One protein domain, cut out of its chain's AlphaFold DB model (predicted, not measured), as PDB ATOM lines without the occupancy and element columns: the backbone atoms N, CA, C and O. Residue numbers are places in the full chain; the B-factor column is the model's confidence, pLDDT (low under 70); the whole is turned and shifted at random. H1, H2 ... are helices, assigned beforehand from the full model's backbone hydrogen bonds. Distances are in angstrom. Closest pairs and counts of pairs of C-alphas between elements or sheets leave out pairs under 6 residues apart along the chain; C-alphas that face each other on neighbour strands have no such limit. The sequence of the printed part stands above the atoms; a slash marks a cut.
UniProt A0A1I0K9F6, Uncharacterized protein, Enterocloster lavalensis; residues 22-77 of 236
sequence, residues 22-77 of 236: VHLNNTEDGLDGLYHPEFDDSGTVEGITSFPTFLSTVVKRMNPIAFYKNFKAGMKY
ATOM      1  N   VAL A  22      12.038 -54.664  -7.598       51.72
ATOM      2  CA  VAL A  22      11.975 -53.451  -8.421       51.72
ATOM      3  C   VAL A  22      13.260 -53.279  -9.237       51.72
ATOM      4  O   VAL A  22      13.192 -52.942 -10.421       51.72
ATOM      5  N   HIS A  23      14.430 -53.560  -8.659       55.16
ATOM      6  CA  HIS A  23      15.700 -53.605  -9.386       55.16
ATOM      7  C   HIS A  23      15.753 -54.741 -10.418       55.16
ATOM      8  O   HIS A  23      16.260 -54.525 -11.522       55.16
ATOM      9  N   LEU A  24      15.177 -55.909 -10.117       55.41
ATOM     10  CA  LEU A  24      15.056 -57.010 -11.082       55.41
ATOM     11  C   LEU A  24      14.094 -56.668 -12.227       55.41
ATOM     12  O   LEU A  24      14.485 -56.815 -13.378       55.41
ATOM     13  N   ASN A  25      12.921 -56.090 -11.948       54.16
ATOM     14  CA  ASN A  25      11.968 -55.673 -12.988       54.16
ATOM     15  C   ASN A  25      12.549 -54.615 -13.938       54.16
ATOM     16  O   ASN A  25      12.350 -54.688 -15.143       54.16
ATOM     17  N   ASN A  26      13.318 -53.649 -13.424       56.62
ATOM     18  CA  ASN A  26      13.998 -52.667 -14.279       56.62
ATOM     19  C   ASN A  26      15.115 -53.304 -15.129       56.62
ATOM     20  O   ASN A  26      15.420 -52.820 -16.219       56.62
ATOM     21  N   THR A  27      15.730 -54.381 -14.631       60.69
ATOM     22  CA  THR A  27      16.747 -55.148 -15.363       60.69
ATOM     23  C   THR A  27      16.096 -56.032 -16.429       60.69
ATOM     24  O   THR A  27      16.614 -56.109 -17.539       60.69
ATOM     25  N   GLU A  28      14.946 -56.637 -16.130       58.88
ATOM     26  CA  GLU A  28      14.137 -57.436 -17.055       58.88
ATOM     27  C   GLU A  28      13.518 -56.582 -18.166       58.88
ATOM     28  O   GLU A  28      13.684 -56.938 -19.324       58.88
ATOM     29  N   ASP A  29      12.928 -55.420 -17.863       57.66
ATOM     30  CA  ASP A  29      12.433 -54.470 -18.876       57.66
ATOM     31  C   ASP A  29      13.580 -53.950 -19.769       57.66
ATOM     32  O   ASP A  29      13.439 -53.805 -20.985       57.66
ATOM     33  N   GLY A  30      14.751 -53.682 -19.176       59.75
ATOM     34  CA  GLY A  30      15.954 -53.277 -19.909       59.75
ATOM     35  C   GLY A  30      16.535 -54.388 -20.793       59.75
ATOM     36  O   GLY A  30      17.081 -54.101 -21.862       59.75
ATOM     37  N   LEU A  31      16.407 -55.649 -20.369       61.72
ATOM     38  CA  LEU A  31      16.758 -56.837 -21.150       61.72
ATOM     39  C   LEU A  31      15.713 -57.111 -22.241       61.72
ATOM     40  O   LEU A  31      16.094 -57.415 -23.367       61.72
ATOM     41  N   ASP A  32      14.420 -56.956 -21.965       64.38
ATOM     42  CA  ASP A  32      13.340 -57.168 -22.934       64.38
ATOM     43  C   ASP A  32      13.421 -56.159 -24.084       64.38
ATOM     44  O   ASP A  32      13.376 -56.547 -25.248       64.38
ATOM     45  N   GLY A  33      13.722 -54.889 -23.793       59.81
ATOM     46  CA  GLY A  33      14.020 -53.881 -24.819       59.81
ATOM     47  C   GLY A  33      15.260 -54.188 -25.681       59.81
ATOM     48  O   GLY A  33      15.409 -53.618 -26.764       59.81
ATOM     49  N   LEU A  34      16.141 -55.100 -25.241       58.53
ATOM     50  CA  LEU A  34      17.269 -55.612 -26.028       58.53
ATOM     51  C   LEU A  34      16.856 -56.777 -26.949       58.53
ATOM     52  O   LEU A  34      17.433 -56.919 -28.030       58.53
ATOM     53  N   TYR A  35      15.872 -57.592 -26.546       55.28
ATOM     54  CA  TYR A  35      15.378 -58.751 -27.307       55.28
ATOM     55  C   TYR A  35      14.183 -58.424 -28.224       55.28
ATOM     56  O   TYR A  35      14.049 -59.043 -29.281       55.28
ATOM     57  N   HIS A  36      13.377 -57.416 -27.880       64.62
ATOM     58  CA  HIS A  36      12.213 -56.933 -28.630       64.62
ATOM     59  C   HIS A  36      12.301 -55.420 -28.913       64.62
ATOM     60  O   HIS A  36      11.453 -54.646 -28.468       64.62
ATOM     61  N   PRO A  37      13.324 -54.952 -29.652       61.91
ATOM     62  CA  PRO A  37      13.443 -53.535 -29.964       61.91
ATOM     63  C   PRO A  37      12.279 -53.071 -30.855       61.91
ATOM     64  O   PRO A  37      12.071 -53.607 -31.945       61.91
ATOM     65  N   GLU A  38      11.553 -52.030 -30.438       60.59
ATOM     66  CA  GLU A  38      10.628 -51.323 -31.327       60.59
ATOM     67  C   GLU A  38      11.433 -50.611 -32.422       60.59
ATOM     68  O   GLU A  38      12.216 -49.689 -32.172       60.59
ATOM     69  N   PHE A  39      11.283 -51.078 -33.660       62.31
ATOM     70  CA  PHE A  39      12.031 -50.544 -34.785       62.31
ATOM     71  C   PHE A  39      11.370 -49.260 -35.301       62.31
ATOM     72  O   PHE A  39      10.318 -49.299 -35.935       62.31
ATOM     73  N   ASP A  40      11.998 -48.110 -35.045       64.56
ATOM     74  CA  ASP A  40      11.602 -46.821 -35.623       64.56
ATOM     75  C   ASP A  40      11.816 -46.830 -37.151       64.56
ATOM     76  O   ASP A  40      12.928 -46.650 -37.656       64.56
ATOM     77  N   ASP A  41      10.729 -47.067 -37.888       65.94
ATOM     78  CA  ASP A  41      10.689 -47.133 -39.354       65.94
ATOM     79  C   ASP A  41      10.541 -45.748 -40.022       65.94
ATOM     80  O   ASP A  41      10.417 -45.645 -41.238       65.94
ATOM     81  N   SER A  42      10.584 -44.643 -39.269       76.00
ATOM     82  CA  SER A  42      10.368 -43.305 -39.847       76.00
ATOM     83  C   SER A  42      11.405 -42.906 -40.907       76.00
ATOM     84  O   SER A  42      11.159 -42.014 -41.719       76.00
ATOM     85  N   GLY A  43      12.596 -43.522 -40.896       71.44
ATOM     86  CA  GLY A  43      13.713 -43.125 -41.764       71.44
ATOM     87  C   GLY A  43      14.282 -41.738 -41.426       71.44
ATOM     88  O   GLY A  43      15.009 -41.130 -42.223       71.44
ATOM     89  N   THR A  44      13.964 -41.217 -40.238       78.00
ATOM     90  CA  THR A  44      14.389 -39.899 -39.763       78.00
ATOM     91  C   THR A  44      15.003 -39.990 -38.372       78.00
ATOM     92  O   THR A  44      14.476 -40.655 -37.490       78.00
ATOM     93  N   VAL A  45      16.136 -39.317 -38.178       81.06
ATOM     94  CA  VAL A  45      16.803 -39.173 -36.879       81.06
ATOM     95  C   VAL A  45      17.181 -37.709 -36.733       81.06
ATOM     96  O   VAL A  45      17.772 -37.135 -37.653       81.06
ATOM     97  N   GLU A  46      16.828 -37.106 -35.602       81.38
ATOM     98  CA  GLU A  46      17.224 -35.738 -35.276       81.38
ATOM     99  C   GLU A  46      18.757 -35.607 -35.342       81.38
ATOM    100  O   GLU A  46      19.490 -36.416 -34.779       81.38
ATOM    101  N   GLY A  47      19.250 -34.627 -36.105       81.56
ATOM    102  CA  GLY A  47      20.684 -34.411 -36.329       81.56
ATOM    103  C   GLY A  47      21.287 -35.097 -37.565       81.56
ATOM    104  O   GLY A  47      22.361 -34.683 -37.999       81.56
ATOM    105  N   ILE A  48      20.609 -36.064 -38.203       84.19
ATOM    106  CA  ILE A  48      21.049 -36.634 -39.493       84.19
ATOM    107  C   ILE A  48      20.315 -35.935 -40.644       84.19
ATOM    108  O   ILE A  48      19.247 -36.368 -41.087       84.19
ATOM    109  N   THR A  49      20.905 -34.844 -41.139       85.06
ATOM    110  CA  THR A  49      20.336 -33.991 -42.203       85.06
ATOM    111  C   THR A  49      21.126 -34.023 -43.517       85.06
ATOM    112  O   THR A  49      20.673 -33.475 -44.522       85.06
ATOM    113  N   SER A  50      22.287 -34.681 -43.536       79.00
ATOM    114  CA  SER A  50      23.194 -34.787 -44.687       79.00
ATOM    115  C   SER A  50      24.106 -36.027 -44.609       79.00
ATOM    116  O   SER A  50      24.269 -36.628 -43.540       79.00
ATOM    117  N   PHE A  51      24.769 -36.388 -45.716       82.56
ATOM    118  CA  PHE A  51      25.741 -37.495 -45.741       82.56
ATOM    119  C   PHE A  51      26.916 -37.311 -44.748       82.56
ATOM    120  O   PHE A  51      27.217 -38.263 -44.027       82.56
ATOM    121  N   PRO A  52      27.535 -36.118 -44.598       86.00
ATOM    122  CA  PRO A  52      28.563 -35.897 -43.575       86.00
ATOM    123  C   PRO A  52      28.058 -36.090 -42.142       86.00
ATOM    124  O   PRO A  52      28.729 -36.741 -41.339       86.00
ATOM    125  N   THR A  53      26.858 -35.585 -41.822       84.25
ATOM    126  CA  THR A  53      26.261 -35.807 -40.494       84.25
ATOM    127  C   THR A  53      25.999 -37.289 -40.247       84.25
ATOM    128  O   THR A  53      26.305 -37.773 -39.165       84.25
ATOM    129  N   PHE A  54      25.555 -38.045 -41.258       86.25
ATOM    130  CA  PHE A  54      25.417 -39.498 -41.160       86.25
ATOM    131  C   PHE A  54      26.760 -40.191 -40.883       86.25
ATOM    132  O   PHE A  54      26.855 -40.941 -39.915       86.25
ATOM    133  N   LEU A  55      27.808 -39.920 -41.669       84.56
ATOM    134  CA  LEU A  55      29.124 -40.544 -41.476       84.56
ATOM    135  C   LEU A  55      29.689 -40.297 -40.075       84.56
ATOM    136  O   LEU A  55      30.285 -41.199 -39.493       84.56
ATOM    137  N   SER A  56      29.450 -39.111 -39.507       85.12
ATOM    138  CA  SER A  56      29.875 -38.785 -38.141       85.12
ATOM    139  C   SER A  56      29.226 -39.671 -37.069       85.12
ATOM    140  O   SER A  56      29.801 -39.859 -35.999       85.12
ATOM    141  N   THR A  57      28.065 -40.267 -37.366       82.25
ATOM    142  CA  THR A  57      27.396 -41.208 -36.461       82.25
ATOM    143  C   THR A  57      27.981 -42.619 -36.527       82.25
ATOM    144  O   THR A  57      27.777 -43.401 -35.608       82.25
ATOM    145  N   VAL A  58      28.742 -42.977 -37.566       80.50
ATOM    146  CA  VAL A  58      29.311 -44.326 -37.705       80.50
ATOM    147  C   VAL A  58      30.629 -44.410 -36.931       80.50
ATOM    148  O   VAL A  58      31.712 -44.210 -37.477       80.50
ATOM    149  N   VAL A  59      30.540 -44.708 -35.631       79.44
ATOM    150  CA  VAL A  59      31.701 -44.799 -34.728       79.44
ATOM    151  C   VAL A  59      31.965 -46.223 -34.237       79.44
ATOM    152  O   VAL A  59      31.074 -47.069 -34.131       79.44
ATOM    153  N   LYS A  60      33.229 -46.500 -33.897       73.94
ATOM    154  CA  LYS A  60      33.656 -47.789 -33.337       73.94
ATOM    155  C   LYS A  60      32.938 -48.046 -32.000       73.94
ATOM    156  O   LYS A  60      32.974 -47.190 -31.125       73.94
ATOM    157  N   ARG A  61      32.371 -49.250 -31.823       65.75
ATOM    158  CA  ARG A  61      31.605 -49.694 -30.628       65.75
ATOM    159  C   ARG A  61      30.241 -49.005 -30.415       65.75
ATOM    160  O   ARG A  61      29.777 -48.928 -29.283       65.75
ATOM    161  N   MET A  62      29.583 -48.533 -31.475       76.00
ATOM    162  CA  MET A  62      28.191 -48.072 -31.389       76.00
ATOM    163  C   MET A  62      27.228 -49.217 -31.010       76.00
ATOM    164  O   MET A  62      27.424 -50.361 -31.424       76.00
ATOM    165  N   ASN A  63      26.171 -48.896 -30.251       79.75
ATOM    166  CA  ASN A  63      25.064 -49.817 -29.986       79.75
ATOM    167  C   ASN A  63      24.430 -50.281 -31.323       79.75
ATOM    168  O   ASN A  63      24.059 -49.420 -32.124       79.75
ATOM    169  N   PRO A  64      24.258 -51.597 -31.566       76.75
ATOM    170  CA  PRO A  64      23.686 -52.124 -32.810       76.75
ATOM    171  C   PRO A  64      22.325 -51.527 -33.204       76.75
ATOM    172  O   PRO A  64      22.094 -51.273 -34.383       76.75
ATOM    173  N   ILE A  65      21.441 -51.248 -32.242       77.94
ATOM    174  CA  ILE A  65      20.115 -50.654 -32.485       77.94
ATOM    175  C   ILE A  65      20.264 -49.213 -32.992       77.94
ATOM    176  O   ILE A  65      19.673 -48.833 -34.004       77.94
ATOM    177  N   ALA A  66      21.117 -48.422 -32.334       78.38
ATOM    178  CA  ALA A  66      21.427 -47.055 -32.756       78.38
ATOM    179  C   ALA A  66      22.103 -47.029 -34.134       78.38
ATOM    180  O   ALA A  66      21.796 -46.171 -34.961       78.38
ATOM    181  N   PHE A  67      22.972 -48.008 -34.403       82.56
ATOM    182  CA  PHE A  67      23.587 -48.184 -35.710       82.56
ATOM    183  C   PHE A  67      22.532 -48.412 -36.794       82.56
ATOM    184  O   PHE A  67      22.531 -47.673 -37.770       82.56
ATOM    185  N   TYR A  68      21.599 -49.358 -36.626       79.50
ATOM    186  CA  TYR A  68      20.555 -49.612 -37.626       79.50
ATOM    187  C   TYR A  68      19.649 -48.399 -37.863       79.50
ATOM    188  O   TYR A  68      19.335 -48.089 -39.015       79.50
ATOM    189  N   LYS A  69      19.278 -47.675 -36.800       81.56
ATOM    190  CA  LYS A  69      18.468 -46.453 -36.891       81.56
ATOM    191  C   LYS A  69      19.186 -45.354 -37.688       81.56
ATOM    192  O   LYS A  69      18.636 -44.817 -38.652       81.56
ATOM    193  N   ASN A  70      20.441 -45.072 -37.341       85.81
ATOM    194  CA  ASN A  70      21.258 -44.068 -38.026       85.81
ATOM    195  C   ASN A  70      21.593 -44.484 -39.461       85.81
ATOM    196  O   ASN A  70      21.562 -43.653 -40.366       85.81
ATOM    197  N   PHE A  71      21.866 -45.770 -39.681       85.06
ATOM    198  CA  PHE A  71      22.119 -46.348 -40.995       85.06
ATOM    199  C   PHE A  71      20.913 -46.165 -41.914       85.06
ATOM    200  O   PHE A  71      21.052 -45.617 -43.005       85.06
ATOM    201  N   LYS A  72      19.710 -46.518 -41.452       82.75
ATOM    202  CA  LYS A  72      18.475 -46.335 -42.220       82.75
ATOM    203  C   LYS A  72      18.203 -44.866 -42.554       82.75
ATOM    204  O   LYS A  72      17.898 -44.551 -43.702       82.75
ATOM    205  N   ALA A  73      18.369 -43.962 -41.589       84.00
ATOM    206  CA  ALA A  73      18.216 -42.527 -41.825       84.00
ATOM    207  C   ALA A  73      19.318 -41.933 -42.717       84.00
ATOM    208  O   ALA A  73      19.075 -40.953 -43.417       84.00
ATOM    209  N   GLY A  74      20.515 -42.522 -42.716       81.38
ATOM    210  CA  GLY A  74      21.651 -42.130 -43.544       81.38
ATOM    211  C   GLY A  74      21.561 -42.597 -44.994       81.38
ATOM    212  O   GLY A  74      21.981 -41.874 -45.896       81.38
ATOM    213  N   MET A  75      20.965 -43.769 -45.237       79.81
ATOM    214  CA  MET A  75      20.866 -44.380 -46.568       79.81
ATOM    215  C   MET A  75      20.116 -43.520 -47.592       79.81
ATOM    216  O   MET A  75      20.399 -43.619 -48.783       79.81
ATOM    217  N   LYS A  76      19.236 -42.608 -47.160       75.38
ATOM    218  CA  LYS A  76      18.583 -41.632 -48.055       75.38
ATOM    219  C   LYS A  76      19.553 -40.624 -48.688       75.38
ATOM    220  O   LYS A  76      19.217 -40.007 -49.691       75.38
ATOM    221  N   TYR A  77      20.743 -40.456 -48.108       76.50
ATOM    222  CA  TYR A  77      21.798 -39.572 -48.612       76.50
ATOM    223  C   TYR A  77      22.858 -40.306 -49.441       76.50
ATOM    224  O   TYR A  77      23.754 -39.665 -49.989       76.50
TER     225      TYR A  77
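What this domain is: This is residues 22 to 77 of the 236 residues of an uncharacterized protein of Enterocloster lavalensis (UniProt A0A1I0K9F6). A lone helix, H1, sticks out with its residues 22 to 33 as an arm from a small body, where H2 and H3 form a helical hairpin and the long link, residues 36 to 50, loops past H3. The printed part has 56 residues with three named helices, H1, H2, H3 in chain order, and no named strand: all helix. It is loose, with a radius of gyration of the C-alphas of 13.9 A, and elongated, spanning 42 by 24 by 16 A.

Where its parts are: Find C-alpha 22 at (11.975, -53.451, -8.421); from there H1, residues 22 to 35, runs 19.9 A. Look next at H2, residues 51 to 57, 10.1 A long. H3, residues 64 to 75, runs 16.0 A to C-alpha 75 at (20.866, -44.380, -46.568).

How they stand to each other: H1 is apart from H2 and H3. H2 and H3 touch, opposite ways at a shallow tilt of 6 degrees; their closest C-alphas, of Phe 54 and Gly 74, are 5.2 A apart. Every O i to N i+4 pair is within hydrogen-bond range in H3, 9 of 10 in H1 and 2 of 3 in H2.

The domain as a whole: The C-alphas farthest apart, of Val 22 and Tyr 77, are 43.6 A apart. The printed part has no cut. The link from H1 to H2 is long. Residues 22 to 41 and residue 61 have pLDDT under 70.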